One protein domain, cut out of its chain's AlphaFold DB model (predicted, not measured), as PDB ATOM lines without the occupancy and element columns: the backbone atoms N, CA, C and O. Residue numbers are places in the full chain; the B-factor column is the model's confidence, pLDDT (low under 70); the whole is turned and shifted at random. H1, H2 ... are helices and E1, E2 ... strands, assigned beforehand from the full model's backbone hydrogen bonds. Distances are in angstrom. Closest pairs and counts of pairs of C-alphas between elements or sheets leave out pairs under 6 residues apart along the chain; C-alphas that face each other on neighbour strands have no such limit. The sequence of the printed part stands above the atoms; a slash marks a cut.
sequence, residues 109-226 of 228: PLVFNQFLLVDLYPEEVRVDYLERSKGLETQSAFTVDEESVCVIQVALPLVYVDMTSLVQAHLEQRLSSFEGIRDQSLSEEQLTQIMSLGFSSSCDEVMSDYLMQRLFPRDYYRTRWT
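What this domain is: This is residues 109 to 226 of the 228 residues of an uncharacterized protein of Oligella urethralis (UniProt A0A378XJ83). A strongly twisted wall of four antiparallel strands has the helices H1 and H5 on one face and the short helix H3 on the opposite face from these two, while H4 packs on the sheet mostly at its edge strand E3. H1 crosses slantwise over E2; H2 is at the end of the sheet where E2 ends, H5 at the end where E2 begins, and H6 folds back from H5, away from the sheet. The 118 printed residues include six named helices and four named strands, in the order H1, H2, H3, E1, E2, H4, E3, E4, H5, H6, with the sheet order E1, E2, E4, E3. The class is mixed, helices and strands; the whole is compact, with a radius of gyration of the C-alphas of 14.0 A and spans of 44 by 32 by 24 A.

How they stand to each other: Edge strand E1, residues 141 to 143, and inner strand E2, residues 150 to 157, form a hairpin, with N 143 and O 151 at 2.9 A. Inner strand E4, residues 192 to 199, is antiparallel to E2, with N 195 and O 154 at 2.9 A. E4 and edge strand E3, residues 178 to 187, form a hairpin, with N 194 and O 185 at 2.8 A; E3 bends by 52 degrees at residue 183. H1, residues 109 to 120, lies over E2 at a height over the sheet of 8.3 A, its line at 49 degrees to E2 on the local plane; the closest C-alphas, of Asn 113 and Val 154, are 5.4 A apart. H5, residues 203 to 215, is on the same face as H1; their C-alphas come closest at Phe 112 and Met 207, 6.9 A, close but not clearly touching. H3, residues 136 to 139, is on the opposite face from H1. E2, H4, residues 163 to 172, and E3 form a split strand-helix-strand unit, two strands running the same way with E4 between them in the sheet; its crossover is right-handed. The closest C-alphas of H4 and E3, of Glu 172 and Phe 178, are 6.1 A apart. H2, residues 123 to 132, only grazes the sheet with residues 125 to 130. H6, residues 217 to 226, is not on the sheet; it touches residues 209 to 213 of H5, closest at the C-alphas of Gln 213 and Tyr 220, 5.5 A, at a steep tilt of 51 degrees, opposite ways. In H1, H2, H4 and H5 every O i to N i+4 pair is within hydrogen-bond range, in H6 5 of 6, and H3 is too short for such a pair.

Where its parts are: H1 begins at C-alpha 109, (158.638, 125.177, 161.692), and measures 16.4 A; H5 measures 18.5 A. E2, E3 and E4 measure 22.7 A, 24.2 A and 22.0 A. H6 ends at C-alpha 226, (137.331, 119.207, 144.788).

The domain as a whole: The two C-alphas farthest apart, of Glu 189 and Thr 226, are 44.8 A apart. The printed part has no cut, and no link is long. Mean pLDDT of the printed part is 85.2; residues 134 to 135, 137 to 139, 145 to 148 and 225 to 226 are under 70.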
ATOM      1  N   PRO A 109     159.505 124.982 160.529       90.19
ATOM      2  CA  PRO A 109     158.638 125.177 161.692       90.19
ATOM      3  C   PRO A 109     158.594 126.628 162.174       90.19
ATOM      4  O   PRO A 109     157.535 127.140 162.532       90.19
ATOM      5  N   LEU A 110     159.742 127.308 162.154       90.56
ATOM      6  CA  LEU A 110     159.841 128.700 162.571       90.56
ATOM      7  C   LEU A 110     159.176 129.626 161.550       90.56
ATOM      8  O   LEU A 110     158.437 130.525 161.941       90.56
ATOM      9  N   VAL A 111     159.379 129.373 160.256       91.06
ATOM     10  CA  VAL A 111     158.700 130.102 159.174       91.06
ATOM     11  C   VAL A 111     157.180 129.986 159.317       91.06
ATOM     12  O   VAL A 111     156.476 130.993 159.255       91.06
ATOM     13  N   PHE A 112     156.670 128.775 159.563       92.75
ATOM     14  CA  PHE A 112     155.244 128.534 159.793       92.75
ATOM     15  C   PHE A 112     154.720 129.327 160.994       92.75
ATOM     16  O   PHE A 112     153.716 130.032 160.891       92.75
ATOM     17  N   ASN A 113     155.427 129.254 162.125       93.00
ATOM     18  CA  ASN A 113     155.069 129.989 163.331       93.00
ATOM     19  C   ASN A 113     155.042 131.510 163.069       93.00
ATOM     20  O   ASN A 113     154.081 132.192 163.411       93.00
ATOM     21  N   GLN A 114     156.039 132.048 162.360       91.31
ATOM     22  CA  GLN A 114     156.065 133.464 161.991       91.31
ATOM     23  C   GLN A 114     154.909 133.871 161.066       91.31
ATOM     24  O   GLN A 114     154.372 134.969 161.235       91.31
ATOM     25  N   PHE A 115     154.485 133.011 160.133       92.00
ATOM     26  CA  PHE A 115     153.287 133.272 159.332       92.00
ATOM     27  C   PHE A 115     152.019 133.319 160.189       92.00
ATOM     28  O   PHE A 115     151.238 134.259 160.047       92.00
ATOM     29  N   LEU A 116     151.848 132.380 161.125       93.00
ATOM     30  CA  LEU A 116     150.728 132.424 162.070       93.00
ATOM     31  C   LEU A 116     150.748 133.696 162.917       93.00
ATOM     32  O   LEU A 116     149.707 134.317 163.113       93.00
ATOM     33  N   LEU A 117     151.925 134.124 163.382       92.12
ATOM     34  CA  LEU A 117     152.052 135.373 164.129       92.12
ATOM     35  C   LEU A 117     151.585 136.576 163.301       92.12
ATOM     36  O   LEU A 117     150.890 137.442 163.824       92.12
ATOM     37  N   VAL A 118     151.959 136.639 162.019       91.50
ATOM     38  CA  VAL A 118     151.533 137.709 161.099       91.50
ATOM     39  C   VAL A 118     150.024 137.688 160.867       91.50
ATOM     40  O   VAL A 118     149.414 138.747 160.744       91.50
ATOM     41  N   ASP A 119     149.428 136.503 160.790       91.06
ATOM     42  CA  ASP A 119     148.018 136.351 160.440       91.06
ATOM     43  C   ASP A 119     147.062 136.503 161.623       91.06
ATOM     44  O   ASP A 119     145.901 136.877 161.431       91.06
ATOM     45  N   LEU A 120     147.531 136.211 162.835       92.19
ATOM     46  CA  LEU A 120     146.715 136.225 164.047       92.19
ATOM     47  C   LEU A 120     146.902 137.487 164.890       92.19
ATOM     48  O   LEU A 120     146.001 137.829 165.656       92.19
ATOM     49  N   TYR A 121     148.036 138.180 164.760       90.62
ATOM     50  CA  TYR A 121     148.381 139.290 165.643       90.62
ATOM     51  C   TYR A 121     148.717 140.568 164.874       90.62
ATOM     52  O   TYR A 121     149.345 140.521 163.814       90.62
ATOM     53  N   PRO A 122     148.352 141.737 165.430       89.62
ATOM     54  CA  PRO A 122     148.819 143.007 164.902       89.62
ATOM     55  C   PRO A 122     150.341 143.132 165.070       89.62
ATOM     56  O   PRO A 122     150.962 142.455 165.898       89.62
ATOM     57  N   GLU A 123     150.950 144.000 164.264       88.50
ATOM     58  CA  GLU A 123     152.405 144.133 164.186       88.50
ATOM     59  C   GLU A 123     153.036 144.468 165.538       88.50
ATOM     60  O   GLU A 123     154.045 143.866 165.888       88.50
ATOM     61  N   GLU A 124     152.413 145.344 166.325       88.75
ATOM     62  CA  GLU A 124     152.936 145.796 167.615       88.75
ATOM     63  C   GLU A 124     153.067 144.637 168.607       88.75
ATOM     64  O   GLU A 124     154.090 144.495 169.272       88.75
ATOM     65  N   VAL A 125     152.063 143.757 168.659       88.12
ATOM     66  CA  VAL A 125     152.085 142.573 169.532       88.12
ATOM     67  C   VAL A 125     153.165 141.594 169.083       88.12
ATOM     68  O   VAL A 125     153.873 141.024 169.912       88.12
ATOM     69  N   ARG A 126     153.304 141.396 167.770       88.25
ATOM     70  CA  ARG A 126     154.277 140.462 167.203       88.25
ATOM     71  C   ARG A 126     155.714 140.945 167.395       88.25
ATOM     72  O   ARG A 126     156.559 140.132 167.751       88.25
ATOM     73  N   VAL A 127     155.993 142.231 167.173       86.19
ATOM     74  CA  VAL A 127     157.325 142.821 167.388       86.19
ATOM     75  C   VAL A 127     157.713 142.712 168.860       86.19
ATOM     76  O   VAL A 127     158.755 142.133 169.161       86.19
ATOM     77  N   ASP A 128     156.837 143.145 169.771       84.06
ATOM     78  CA  ASP A 128     157.078 143.044 171.216       84.06
ATOM     79  C   ASP A 128     157.320 141.595 171.662       84.06
ATOM     80  O   ASP A 128     158.186 141.331 172.501       84.06
ATOM     81  N   TYR A 129     156.555 140.647 171.115       86.06
ATOM     82  CA  TYR A 129     156.723 139.230 171.410       86.06
ATOM     83  C   TYR A 129     158.072 138.708 170.921       86.06
ATOM     84  O   TYR A 129     158.807 138.129 171.714       86.06
ATOM     85  N   LEU A 130     158.423 138.951 169.655       82.50
ATOM     86  CA  LEU A 130     159.668 138.464 169.054       82.50
ATOM     87  C   LEU A 130     160.915 139.036 169.744       82.50
ATOM     88  O   LEU A 130     161.912 138.332 169.879       82.50
ATOM     89  N   GLU A 131     160.861 140.280 170.230       81.38
ATOM     90  CA  GLU A 131     161.956 140.883 171.002       81.38
ATOM     91  C   GLU A 131     162.144 140.232 172.384       81.38
ATOM     92  O   GLU A 131     163.260 140.179 172.909       81.38
ATOM     93  N   ARG A 132     161.060 139.739 172.993       76.94
ATOM     94  CA  ARG A 132     161.062 139.180 174.357       76.94
ATOM     95  C   ARG A 132     161.184 137.660 174.384       76.94
ATOM     96  O   ARG A 132     161.726 137.112 175.346       76.94
ATOM     97  N   SER A 133     160.687 136.975 173.357       71.69
ATOM     98  CA  SER A 133     160.667 135.520 173.273       71.69
ATOM     99  C   SER A 133     162.078 134.999 173.011       71.69
ATOM    100  O   SER A 133     162.558 134.952 171.879       71.69
ATOM    101  N   LYS A 134     162.765 134.579 174.072       66.06
ATOM    102  CA  LYS A 134     164.003 133.809 173.936       66.06
ATOM    103  C   LYS A 134     163.639 132.359 173.613       66.06
ATOM    104  O   LYS A 134     162.985 131.708 174.423       66.06
ATOM    105  N   GLY A 135     164.087 131.860 172.458       64.94
ATOM    106  CA  GLY A 135     163.990 130.436 172.107       64.94
ATOM    107  C   GLY A 135     162.839 130.039 171.179       64.94
ATOM    108  O   GLY A 135     162.523 128.852 171.117       64.94
ATOM    109  N   LEU A 136     162.245 130.972 170.425       72.06
ATOM    110  CA  LEU A 136     161.201 130.650 169.439       72.06
ATOM    111  C   LEU A 136     161.654 129.574 168.432       72.06
ATOM    112  O   LEU A 136     160.877 128.697 168.062       72.06
ATOM    113  N   GLU A 137     162.932 129.605 168.047       66.69
ATOM    114  CA  GLU A 137     163.550 128.620 167.150       66.69
ATOM    115  C   GLU A 137     163.567 127.213 167.756       66.69
ATOM    116  O   GLU A 137     163.349 126.233 167.057       66.69
ATOM    117  N   THR A 138     163.782 127.105 169.071       68.69
ATOM    118  CA  THR A 138     163.814 125.818 169.787       68.69
ATOM    119  C   THR A 138     162.430 125.306 170.179       68.69
ATOM    120  O   THR A 138     162.281 124.132 170.499       68.69
ATOM    121  N   GLN A 139     161.430 126.188 170.181       68.31
ATOM    122  CA  GLN A 139     160.034 125.879 170.509       68.31
ATOM    123  C   GLN A 139     159.192 125.571 169.265       68.31
ATOM    124  O   GLN A 139     158.050 125.138 169.392       68.31
ATOM    125  N   SER A 140     159.742 125.816 168.072       72.94
ATOM    126  CA  SER A 140     159.091 125.511 166.803       72.94
ATOM    127  C   SER A 140     159.721 124.250 166.217       72.94
ATOM    128  O   SER A 140     160.899 124.251 165.868       72.94
ATOM    129  N   ALA A 141     158.949 123.173 166.097       77.19
ATOM    130  CA  ALA A 141     159.460 121.874 165.665       77.19
ATOM    131  C   ALA A 141     158.488 121.163 164.719       77.19
ATOM    132  O   ALA A 141     157.274 121.298 164.853       77.19
ATOM    133  N   PHE A 142     159.031 120.387 163.779       78.25
ATOM    134  CA  PHE A 142     158.271 119.415 162.995       78.25
ATOM    135  C   PHE A 142     158.554 118.023 163.536       78.25
ATOM    136  O   PHE A 142     159.708 117.629 163.704       78.25
ATOM    137  N   THR A 143     157.488 117.279 163.778       77.75
ATOM    138  CA  THR A 143     157.542 115.873 164.168       77.75
ATOM    139  C   THR A 143     156.602 115.088 163.266       77.75
ATOM    140  O   THR A 143     155.564 115.601 162.856       77.75
ATOM    141  N   VAL A 144     156.989 113.868 162.911       70.31
ATOM    142  CA  VAL A 144     156.121 112.925 162.197       70.31
ATOM    143  C   VAL A 144     155.602 111.953 163.247       70.31
ATOM    144  O   VAL A 144     156.410 111.372 163.969       70.31
ATOM    145  N   ASP A 145     154.285 111.824 163.356       59.38
ATOM    146  CA  ASP A 145     153.625 110.944 164.323       59.38
ATOM    147  C   ASP A 145     152.932 109.780 163.590       59.38
ATOM    148  O   ASP A 145     152.674 109.850 162.388       59.38
ATOM    149  N   GLU A 146     152.643 108.684 164.287       58.00
ATOM    150  CA  GLU A 146     151.987 107.505 163.704       58.00
ATOM    151  C   GLU A 146     150.510 107.775 163.344       58.00
ATOM    152  O   GLU A 146     149.970 107.122 162.449       58.00
ATOM    153  N   GLU A 147     149.862 108.755 163.995       60.97
ATOM    154  CA  GLU A 147     148.459 109.146 163.757       60.97
ATOM    155  C   GLU A 147     148.274 110.332 162.787       60.97
ATOM    156  O   GLU A 147     147.216 110.449 162.169       60.97
ATOM    157  N   SER A 148     149.285 111.199 162.637       59.47
ATOM    158  CA  SER A 148     149.281 112.393 161.775       59.47
ATOM    159  C   SER A 148     150.559 112.442 160.943       59.47
ATOM    160  O   SER A 148     151.663 112.368 161.478       59.47
ATOM    161  N   VAL A 149     150.426 112.665 159.633       81.00
ATOM    162  CA  VAL A 149     151.578 112.722 158.715       81.00
ATOM    163  C   VAL A 149     152.522 113.890 159.057       81.00
ATOM    164  O   VAL A 149     153.721 113.809 158.789       81.00
ATOM    165  N   CYS A 150     152.017 114.950 159.699       89.81
ATOM    166  CA  CYS A 150     152.840 116.021 160.253       89.81
ATOM    167  C   CYS A 150     152.243 116.601 161.539       89.81
ATOM    168  O   CYS A 150     151.049 116.891 161.607       89.81
ATOM    169  N   VAL A 151     153.091 116.856 162.531       92.50
ATOM    170  CA  VAL A 151     152.771 117.642 163.723       92.50
ATOM    171  C   VAL A 151     153.733 118.823 163.804       92.50
ATOM    172  O   VAL A 151     154.953 118.642 163.837       92.50
ATOM    173  N   ILE A 152     153.175 120.032 163.845       92.38
ATOM    174  CA  ILE A 152     153.922 121.288 163.930       92.38
ATOM    175  C   ILE A 152     153.732 121.890 165.315       92.38
ATOM    176  O   ILE A 152     152.620 122.260 165.688       92.38
ATOM    177  N   GLN A 153     154.819 122.035 166.062       93.69
ATOM    178  CA  GLN A 153     154.815 122.786 167.308       93.69
ATOM    179  C   GLN A 153     154.999 124.277 167.015       93.69
ATOM    180  O   GLN A 153     155.909 124.659 166.276       93.69
ATOM    181  N   VAL A 154     154.137 125.111 167.592       93.12
ATOM    182  CA  VAL A 154     154.190 126.573 167.480       93.12
ATOM    183  C   VAL A 154     154.126 127.212 168.859       93.12
ATOM    184  O   VAL A 154     153.490 126.686 169.770       93.12
ATOM    185  N   ALA A 155     154.768 128.365 168.996       91.56
ATOM    186  CA  ALA A 155     154.787 129.175 170.208       91.56
ATOM    187  C   ALA A 155     154.197 130.551 169.890       91.56
ATOM    188  O   ALA A 155     154.747 131.282 169.064       91.56
ATOM    189  N   LEU A 156     153.069 130.877 170.526       91.88
ATOM    190  CA  LEU A 156     152.268 132.062 170.240       91.88
ATOM    191  C   LEU A 156     152.056 132.920 171.505       91.88
ATOM    192  O   LEU A 156     151.916 132.373 172.601       91.88
ATOM    193  N   PRO A 157     151.990 134.259 171.385       89.94
ATOM    194  CA  PRO A 157     151.712 135.150 172.505       89.94
ATOM    195  C   PRO A 157     150.332 134.897 173.134       89.94
ATOM    196  O   PRO A 157     149.299 134.939 172.457       89.94
ATOM    197  N   LEU A 158     150.281 134.730 174.455       86.19
ATOM    198  CA  LEU A 158     149.034 134.594 175.208       86.19
ATOM    199  C   LEU A 158     148.429 135.975 175.511       86.19
ATOM    200  O   LEU A 158     148.532 136.495 176.620       86.19
ATOM    201  N   VAL A 159     147.817 136.590 174.498       81.69
ATOM    202  CA  VAL A 159     147.215 137.939 174.606       81.69
ATOM    203  C   VAL A 159     145.690 137.881 174.714       81.69
ATOM    204  O   VAL A 159     145.066 138.786 175.269       81.69
ATOM    205  N   TYR A 160     145.081 136.802 174.226       75.38
ATOM    206  CA  TYR A 160     143.636 136.599 174.246       75.38
ATOM    207  C   TYR A 160     143.246 135.500 175.235       75.38
ATOM    208  O   TYR A 160     144.006 134.569 175.484       75.38
ATOM    209  N   VAL A 161     142.025 135.603 175.767       73.38
ATOM    210  CA  VAL A 161     141.477 134.647 176.745       73.38
ATOM    211  C   VAL A 161     141.260 133.258 176.131       73.38
ATOM    212  O   VAL A 161     141.365 132.265 176.840       73.38
ATOM    213  N   ASP A 162     140.990 133.180 174.823       86.62
ATOM    214  CA  ASP A 162     140.744 131.920 174.109       86.62
ATOM    215  C   ASP A 162     141.545 131.837 172.799       86.62
ATOM    216  O   ASP A 162     141.017 131.895 171.685       86.62
ATOM    217  N   MET A 163     142.865 131.755 172.948       89.00
ATOM    218  CA  MET A 163     143.797 131.597 171.830       89.00
ATOM    219  C   MET A 163     143.635 130.260 171.102       89.00
ATOM    220  O   MET A 163     143.756 130.209 169.878       89.00
ATOM    221  N   THR A 164     143.332 129.190 171.835       92.25
ATOM    222  CA  THR A 164     143.144 127.845 171.280       92.25
ATOM    223  C   THR A 164     142.023 127.829 170.247       92.25
ATOM    224  O   THR A 164     142.245 127.390 169.119       92.25
ATOM    225  N   SER A 165     140.845 128.374 170.575       93.06
ATOM    226  CA  SER A 165     139.727 128.421 169.625       93.06
ATOM    227  C   SER A 165     140.022 129.308 168.417       93.06
ATOM    228  O   SER A 165     139.596 128.991 167.306       93.06
ATOM    229  N   LEU A 166     140.764 130.407 168.603       93.19
ATOM    230  CA  LEU A 166     141.148 131.291 167.502       93.19
ATOM    231  C   LEU A 166     142.064 130.574 166.501       93.19
ATOM    232  O   LEU A 166     141.815 130.638 165.297       93.19
ATOM    233  N   VAL A 167     143.094 129.876 166.990       95.50
ATOM    234  CA  VAL A 167     144.022 129.099 166.151       95.50
ATOM    235  C   VAL A 167     143.285 127.965 165.447       95.50
ATOM    236  O   VAL A 167     143.422 127.818 164.232       95.50
ATOM    237  N   GLN A 168     142.450 127.221 166.181       96.00
ATOM    238  CA  GLN A 168     141.631 126.142 165.631       96.00
ATOM    239  C   GLN A 168     140.775 126.654 164.463       96.00
ATOM    240  O   GLN A 168     140.895 126.159 163.343       96.00
ATOM    241  N   ALA A 169     139.981 127.706 164.686       94.94
ATOM    242  CA  ALA A 169     139.104 128.266 163.662       94.94
ATOM    243  C   ALA A 169     139.885 128.838 162.466       94.94
ATOM    244  O   ALA A 169     139.461 128.695 161.318       94.94
ATOM    245  N   HIS A 170     141.025 129.489 162.715       94.75
ATOM    246  CA  HIS A 170     141.863 130.052 161.659       94.75
ATOM    247  C   HIS A 170     142.394 128.972 160.710       94.75
ATOM    248  O   HIS A 170     142.333 129.156 159.489       94.75
ATOM    249  N   LEU A 171     142.906 127.869 161.268       95.75
ATOM    250  CA  LEU A 171     143.510 126.773 160.516       95.75
ATOM    251  C   LEU A 171     142.456 125.899 159.828       95.75
ATOM    252  O   LEU A 171     142.614 125.612 158.645       95.75
ATOM    253  N   GLU A 172     141.344 125.568 160.496       94.44
ATOM    254  CA  GLU A 172     140.224 124.816 159.900       94.44
ATOM    255  C   GLU A 172     139.658 125.497 158.647       94.44
ATOM    256  O   GLU A 172     139.288 124.839 157.673       94.44
ATOM    257  N   GLN A 173     139.597 126.831 158.650       90.06
ATOM    258  CA  GLN A 173     139.094 127.602 157.513       90.06
ATOM    259  C   GLN A 173     140.058 127.639 156.325       90.06
ATOM    260  O   GLN A 173     139.625 127.940 155.214       90.06
ATOM    261  N   ARG A 174     141.355 127.401 156.545       89.94
ATOM    262  CA  ARG A 174     142.402 127.635 155.539       89.94
ATOM    263  C   ARG A 174     143.029 126.355 155.023       89.94
ATOM    264  O   ARG A 174     143.316 126.271 153.835       89.94
ATOM    265  N   LEU A 175     143.233 125.368 155.882       92.19
ATOM    266  CA  LEU A 175     144.021 124.184 155.570       92.19
ATOM    267  C   LEU A 175     143.145 122.948 155.682       92.19
ATOM    268  O   LEU A 175     142.785 122.520 156.774       92.19
ATOM    269  N   SER A 176     142.822 122.336 154.544       89.88
ATOM    270  CA  SER A 176     141.977 121.136 154.531       89.88
ATOM    271  C   SER A 176     142.613 119.921 155.208       89.88
ATOM    272  O   SER A 176     141.888 118.984 155.533       89.88
ATOM    273  N   SER A 177     143.940 119.916 155.357       91.94
ATOM    274  CA  SER A 177     144.698 118.858 156.028       91.94
ATOM    275  C   SER A 177     144.815 119.057 157.536       91.94
ATOM    276  O   SER A 177     145.356 118.181 158.198       91.94
ATOM    277  N   PHE A 178     144.349 120.178 158.097       94.88
ATOM    278  CA  PHE A 178     144.406 120.402 159.538       94.88
ATOM    279  C   PHE A 178     143.429 119.474 160.270       94.88
ATOM    280  O   PHE A 178     142.233 119.464 159.982       94.88
ATOM    281  N   GLU A 179     143.948 118.698 161.220       94.25
ATOM    282  CA  GLU A 179     143.179 117.714 161.993       94.25
ATOM    283  C   GLU A 179     142.815 118.215 163.394       94.25
ATOM    284  O   GLU A 179     141.901 117.682 164.022       94.25
ATOM    285  N   GLY A 180     143.507 119.249 163.879       94.56
ATOM    286  CA  GLY A 180     143.243 119.881 165.166       94.56
ATOM    287  C   GLY A 180     144.492 120.091 166.016       94.56
ATOM    288  O   GLY A 180     145.611 119.726 165.648       94.56
ATOM    289  N   ILE A 181     144.284 120.696 167.184       95.56
ATOM    290  CA  ILE A 181     145.317 120.878 168.208       95.56
ATOM    291  C   ILE A 181     145.425 119.590 169.036       95.56
ATOM    292  O   ILE A 181     144.460 119.173 169.673       95.56
ATOM    293  N   ARG A 182     146.601 118.954 169.006       91.81
ATOM    294  CA  ARG A 182     146.894 117.666 169.660       91.81
ATOM    295  C   ARG A 182     147.259 117.829 171.129       91.81
ATOM    296  O   ARG A 182     146.794 117.073 171.973       91.81
ATOM    297  N   ASP A 183     148.091 118.821 171.413       92.31
ATOM    298  CA  ASP A 183     148.553 119.144 172.757       92.31
ATOM    299  C   ASP A 183     148.753 120.654 172.883       92.31
ATOM    300  O   ASP A 183     148.958 121.359 171.887       92.31
ATOM    301  N   GLN A 184     148.684 121.152 174.110       91.81
ATOM    302  CA  GLN A 184     148.958 122.539 174.424       91.81
ATOM    303  C   GLN A 184     149.554 122.689 175.820       91.81
ATOM    304  O   GLN A 184     149.128 122.059 176.786       91.81
ATOM    305  N   SER A 185     150.504 123.607 175.940       90.44
ATOM    306  CA  SER A 185     151.092 123.995 177.216       90.44
ATOM    307  C   SER A 185     151.252 125.507 177.302       90.44
ATOM    308  O   SER A 185     151.211 126.229 176.304       90.44
ATOM    309  N   LEU A 186     151.394 125.995 178.528       87.56
ATOM    310  CA  LEU A 186     151.550 127.407 178.834       87.56
ATOM    311  C   LEU A 186     152.906 127.621 179.491       87.56
ATOM    312  O   LEU A 186     153.233 126.990 180.494       87.56
ATOM    313  N   SER A 187     153.675 128.545 178.933       82.31
ATOM    314  CA  SER A 187     154.855 129.108 179.571       82.31
ATOM    315  C   SER A 187     154.448 130.430 180.213       82.31
ATOM    316  O   SER A 187     154.446 131.475 179.559       82.31
ATOM    317  N   GLU A 188     154.050 130.381 181.488       72.62
ATOM    318  CA  GLU A 188     153.584 131.562 182.232       72.62
ATOM    319  C   GLU A 188     154.670 132.640 182.349       72.62
ATOM    320  O   GLU A 188     154.373 133.827 182.245       72.62
ATOM    321  N   GLU A 189     155.937 132.237 182.489       74.06
ATOM    322  CA  GLU A 189     157.079 133.158 182.554       74.06
ATOM    323  C   GLU A 189     157.239 133.968 181.260       74.06
ATOM    324  O   GLU A 189     157.585 135.149 181.296       74.06
ATOM    325  N   GLN A 190     156.966 133.344 180.113       72.56
ATOM    326  CA  GLN A 190     157.113 133.973 178.801       72.56
ATOM    327  C   GLN A 190     155.794 134.525 178.250       72.56
ATOM    328  O   GLN A 190     155.804 135.133 177.182       72.56
ATOM    329  N   LEU A 191     154.672 134.320 178.956       83.31
ATOM    330  CA  LEU A 191     153.317 134.564 178.449       83.31
ATOM    331  C   LEU A 191     153.121 133.955 177.049       83.31
ATOM    332  O   LEU A 191     152.549 134.576 176.153       83.31
ATOM    333  N   THR A 192     153.622 132.732 176.867       87.19
ATOM    334  CA  THR A 192     153.588 132.000 175.596       87.19
ATOM    335  C   THR A 192     152.682 130.789 175.734       87.19
ATOM    336  O   THR A 192     152.820 130.009 176.675       87.19
ATOM    337  N   GLN A 193     151.801 130.590 174.762       91.06
ATOM    338  CA  GLN A 193     151.101 129.333 174.572       91.06
ATOM    339  C   GLN A 193     151.815 128.511 173.503       91.06
ATOM    340  O   GLN A 193     152.008 128.972 172.378       91.06
ATOM    341  N   ILE A 194     152.205 127.295 173.865       91.62
ATOM    342  CA  ILE A 194     152.813 126.331 172.955       91.62
ATOM    343  C   ILE A 194     151.719 125.358 172.530       91.62
ATOM    344  O   ILE A 194     151.046 124.788 173.386       91.62
ATOM    345  N   MET A 195     151.534 125.173 171.228       94.19
ATOM    346  CA  MET A 195     150.522 124.277 170.664       94.19
ATOM    347  C   MET A 195     151.165 123.298 169.689       94.19
ATOM    348  O   MET A 195     151.999 123.692 168.877       94.19
ATOM    349  N   SER A 196     150.724 122.045 169.734       94.62
ATOM    350  CA  SER A 196     151.068 121.015 168.755       94.62
ATOM    351  C   SER A 196     149.914 120.859 167.770       94.62
ATOM    352  O   SER A 196     148.829 120.403 168.134       94.62
ATOM    353  N   LEU A 197     150.132 121.266 166.524       95.56
ATOM    354  CA  LEU A 197     149.138 121.305 165.453       95.56
ATOM    355  C   LEU A 197     149.266 120.050 164.586       95.56
ATOM    356  O   LEU A 197     150.320 119.832 163.993       95.56
ATOM    357  N   GLY A 198     148.220 119.226 164.517       94.94
ATOM    358  CA  GLY A 198     148.216 117.985 163.739       94.94
ATOM    359  C   GLY A 198     147.685 118.172 162.319       94.94
ATOM    360  O   GLY A 198     146.681 118.858 162.109       94.94
ATOM    361  N   PHE A 199     148.337 117.524 161.354       93.75
ATOM    362  CA  PHE A 199     147.973 117.547 159.942       93.75
ATOM    363  C   PHE A 199     147.997 116.152 159.312       93.75
ATOM    364  O   PHE A 199     148.891 115.341 159.560       93.75
ATOM    365  N   SER A 200     147.050 115.918 158.404       92.12
ATOM    366  CA  SER A 200     146.928 114.686 157.623       92.12
ATOM    367  C   SER A 200     147.869 114.634 156.405       92.12
ATOM    368  O   SER A 200     147.885 113.638 155.685       92.12
ATOM    369  N   SER A 201     148.587 115.723 156.110       89.06
ATOM    370  CA  SER A 201     149.536 115.868 154.991       89.06
ATOM    371  C   SER A 201     150.981 115.920 155.488       89.06
ATOM    372  O   SER A 201     151.217 116.178 156.668       89.06
ATOM    373  N   SER A 202     151.962 115.718 154.601       88.50
ATOM    374  CA  SER A 202     153.378 115.844 154.988       88.50
ATOM    375  C   SER A 202     153.735 117.279 155.380       88.50
ATOM    376  O   SER A 202     153.068 118.226 154.965       88.50
ATOM    377  N   CYS A 203     154.797 117.469 156.169       84.94
ATOM    378  CA  CYS A 203     155.179 118.810 156.619       84.94
ATOM    379  C   CYS A 203     155.546 119.752 155.458       84.94
ATOM    380  O   CYS A 203     155.212 120.939 155.500       84.94
ATOM    381  N   ASP A 204     156.144 119.216 154.391       84.12
ATOM    382  CA  ASP A 204     156.436 119.969 153.166       84.12
ATOM    383  C   ASP A 204     155.145 120.405 152.456       84.12
ATOM    384  O   ASP A 204     155.031 121.534 151.963       84.12
ATOM    385  N   GLU A 205     154.132 119.533 152.440       88.12
ATOM    386  CA  GLU A 205     152.816 119.858 151.895       88.12
ATOM    387  C   GLU A 205     152.080 120.891 152.747       88.12
ATOM    388  O   GLU A 205     151.443 121.768 152.175       88.12
ATOM    389  N   VAL A 206     152.185 120.845 154.082       90.94
ATOM    390  CA  VAL A 206     151.530 121.828 154.967       90.94
ATOM    391  C   VAL A 206     152.024 123.243 154.668       90.94
ATOM    392  O   VAL A 206     151.215 124.154 154.497       90.94
ATOM    393  N   MET A 207     153.343 123.431 154.550       89.88
ATOM    394  CA  MET A 207     153.929 124.731 154.196       89.88
ATOM    395  C   MET A 207     153.467 125.217 152.822       89.88
ATOM    396  O   MET A 207     153.128 126.391 152.646       89.88
ATOM    397  N   SER A 208     153.446 124.302 151.853       89.50
ATOM    398  CA  SER A 208     153.044 124.597 150.478       89.50
ATOM    399  C   SER A 208     151.565 124.975 150.408       89.50
ATOM    400  O   SER A 208     151.216 125.984 149.799       89.50
ATOM    401  N   ASP A 209     150.702 124.231 151.097       90.25
ATOM    402  CA  ASP A 209     149.270 124.502 151.198       90.25
ATOM    403  C   ASP A 209     149.001 125.845 151.895       90.25
ATOM    404  O   ASP A 209     148.168 126.616 151.420       90.25
ATOM    405  N   TYR A 210     149.745 126.173 152.958       90.81
ATOM    406  CA  TYR A 210     149.632 127.460 153.652       90.81
ATOM    407  C   TYR A 210     149.948 128.639 152.733       90.81
ATOM    408  O   TYR A 210     149.149 129.571 152.597       90.81
ATOM    409  N   LEU A 211     151.103 128.603 152.066       89.25
ATOM    410  CA  LEU A 211     151.503 129.666 151.146       89.25
ATOM    411  C   LEU A 211     150.576 129.746 149.931       89.25
ATOM    412  O   LEU A 211     150.217 130.848 149.510       89.25
ATOM    413  N   MET A 212     150.136 128.605 149.398       88.19
ATOM    414  CA  MET A 212     149.196 128.564 148.281       88.19
ATOM    415  C   MET A 212     147.833 129.143 148.668       88.19
ATOM    416  O   MET A 212     147.260 129.906 147.896       88.19
ATOM    417  N   GLN A 213     147.322 128.857 149.870       89.06
ATOM    418  CA  GLN A 213     146.081 129.451 150.369       89.06
ATOM    419  C   GLN A 213     146.209 130.970 150.536       89.06
ATOM    420  O   GLN A 213     145.290 131.705 150.174       89.06
ATOM    421  N   ARG A 214     147.354 131.444 151.038       86.81
ATOM    422  CA  ARG A 214     147.618 132.871 151.252       86.81
ATOM    423  C   ARG A 214     147.733 133.648 149.940       86.81
ATOM    424  O   ARG A 214     147.172 134.734 149.818       86.81
ATOM    425  N   LEU A 215     148.484 133.114 148.979       85.38
ATOM    426  CA  LEU A 215     148.829 133.800 147.729       85.38
ATOM    427  C   LEU A 215     147.800 133.542 146.626       85.38
ATOM    428  O   LEU A 215     147.395 134.452 145.911       85.38
ATOM    429  N   PHE A 216     147.336 132.305 146.500       85.00
ATOM    430  CA  PHE A 216     146.463 131.863 145.419       85.00
ATOM    431  C   PHE A 216     145.247 131.097 145.966       85.00
ATOM    432  O   PHE A 216     144.996 129.957 145.561       85.00
ATOM    433  N   PRO A 217     144.424 131.705 146.848       85.44
ATOM    434  CA  PRO A 217     143.328 131.005 147.524       85.44
ATOM    435  C   PRO A 217     142.365 130.327 146.541       85.44
ATOM    436  O   PRO A 217     141.891 129.220 146.781       85.44
ATOM    437  N   ARG A 218     142.095 130.959 145.392       83.56
ATOM    438  CA  ARG A 218     141.229 130.384 144.351       83.56
ATOM    439  C   ARG A 218     141.802 129.091 143.760       83.56
ATOM    440  O   ARG A 218     141.043 128.148 143.539       83.56
ATOM    441  N   ASP A 219     143.099 129.063 143.474       82.12
ATOM    442  CA  ASP A 219     143.779 127.896 142.908       82.12
ATOM    443  C   ASP A 219     143.904 126.780 143.959       82.12
ATOM    444  O   ASP A 219     143.655 125.609 143.655       82.12
ATOM    445  N   TYR A 220     144.161 127.148 145.220       85.12
ATOM    446  CA  TYR A 220     144.152 126.225 146.356       85.12
ATOM    447  C   TYR A 220     142.807 125.487 146.488       85.12
ATOM    448  O   TYR A 220     142.754 124.257 146.437       85.12
ATOM    449  N   TYR A 221     141.686 126.213 146.560       82.44
ATOM    450  CA  TYR A 221     140.367 125.578 146.692       82.44
ATOM    451  C   TYR A 221     139.974 124.753 145.457       82.44
ATOM    452  O   TYR A 221     139.345 123.704 145.592       82.44
ATOM    453  N   ARG A 222     140.372 125.164 144.246       80.44
ATOM    454  CA  ARG A 222     140.123 124.375 143.026       80.44
ATOM    455  C   ARG A 222     140.796 123.005 143.060       80.44
ATOM    456  O   ARG A 222     140.211 122.046 142.562       80.44
ATOM    457  N   THR A 223     142.000 122.918 143.616       73.56
ATOM    458  CA  THR A 223     142.842 121.711 143.581       73.56
ATOM    459  C   THR A 223     142.634 120.787 144.781       73.56
ATOM    460  O   THR A 223     142.669 119.566 144.622       73.56
ATOM    461  N   ARG A 224     142.407 121.348 145.975       70.81
ATOM    462  CA  ARG A 224     142.337 120.584 147.231       70.81
ATOM    463  C   ARG A 224     140.910 120.308 147.713       70.81
ATOM    464  O   ARG A 224     140.667 119.243 148.270       70.81
ATOM    465  N   TRP A 225     139.945 121.200 147.468       60.06
ATOM    466  CA  TRP A 225     138.562 121.021 147.956       60.06
ATOM    467  C   TRP A 225     137.641 120.252 147.005       60.06
ATOM    468  O   TRP A 225     136.581 119.795 147.412       60.06
ATOM    469  N   THR A 226     138.048 120.056 145.754       48.91
ATOM    470  CA  THR A 226     137.331 119.207 144.788       48.91
ATOM    471  C   THR A 226     137.643 117.714 144.951       48.91
ATOM    472  O   THR A 226     137.048 116.894 144.258       48.91
TER     473      THR A 226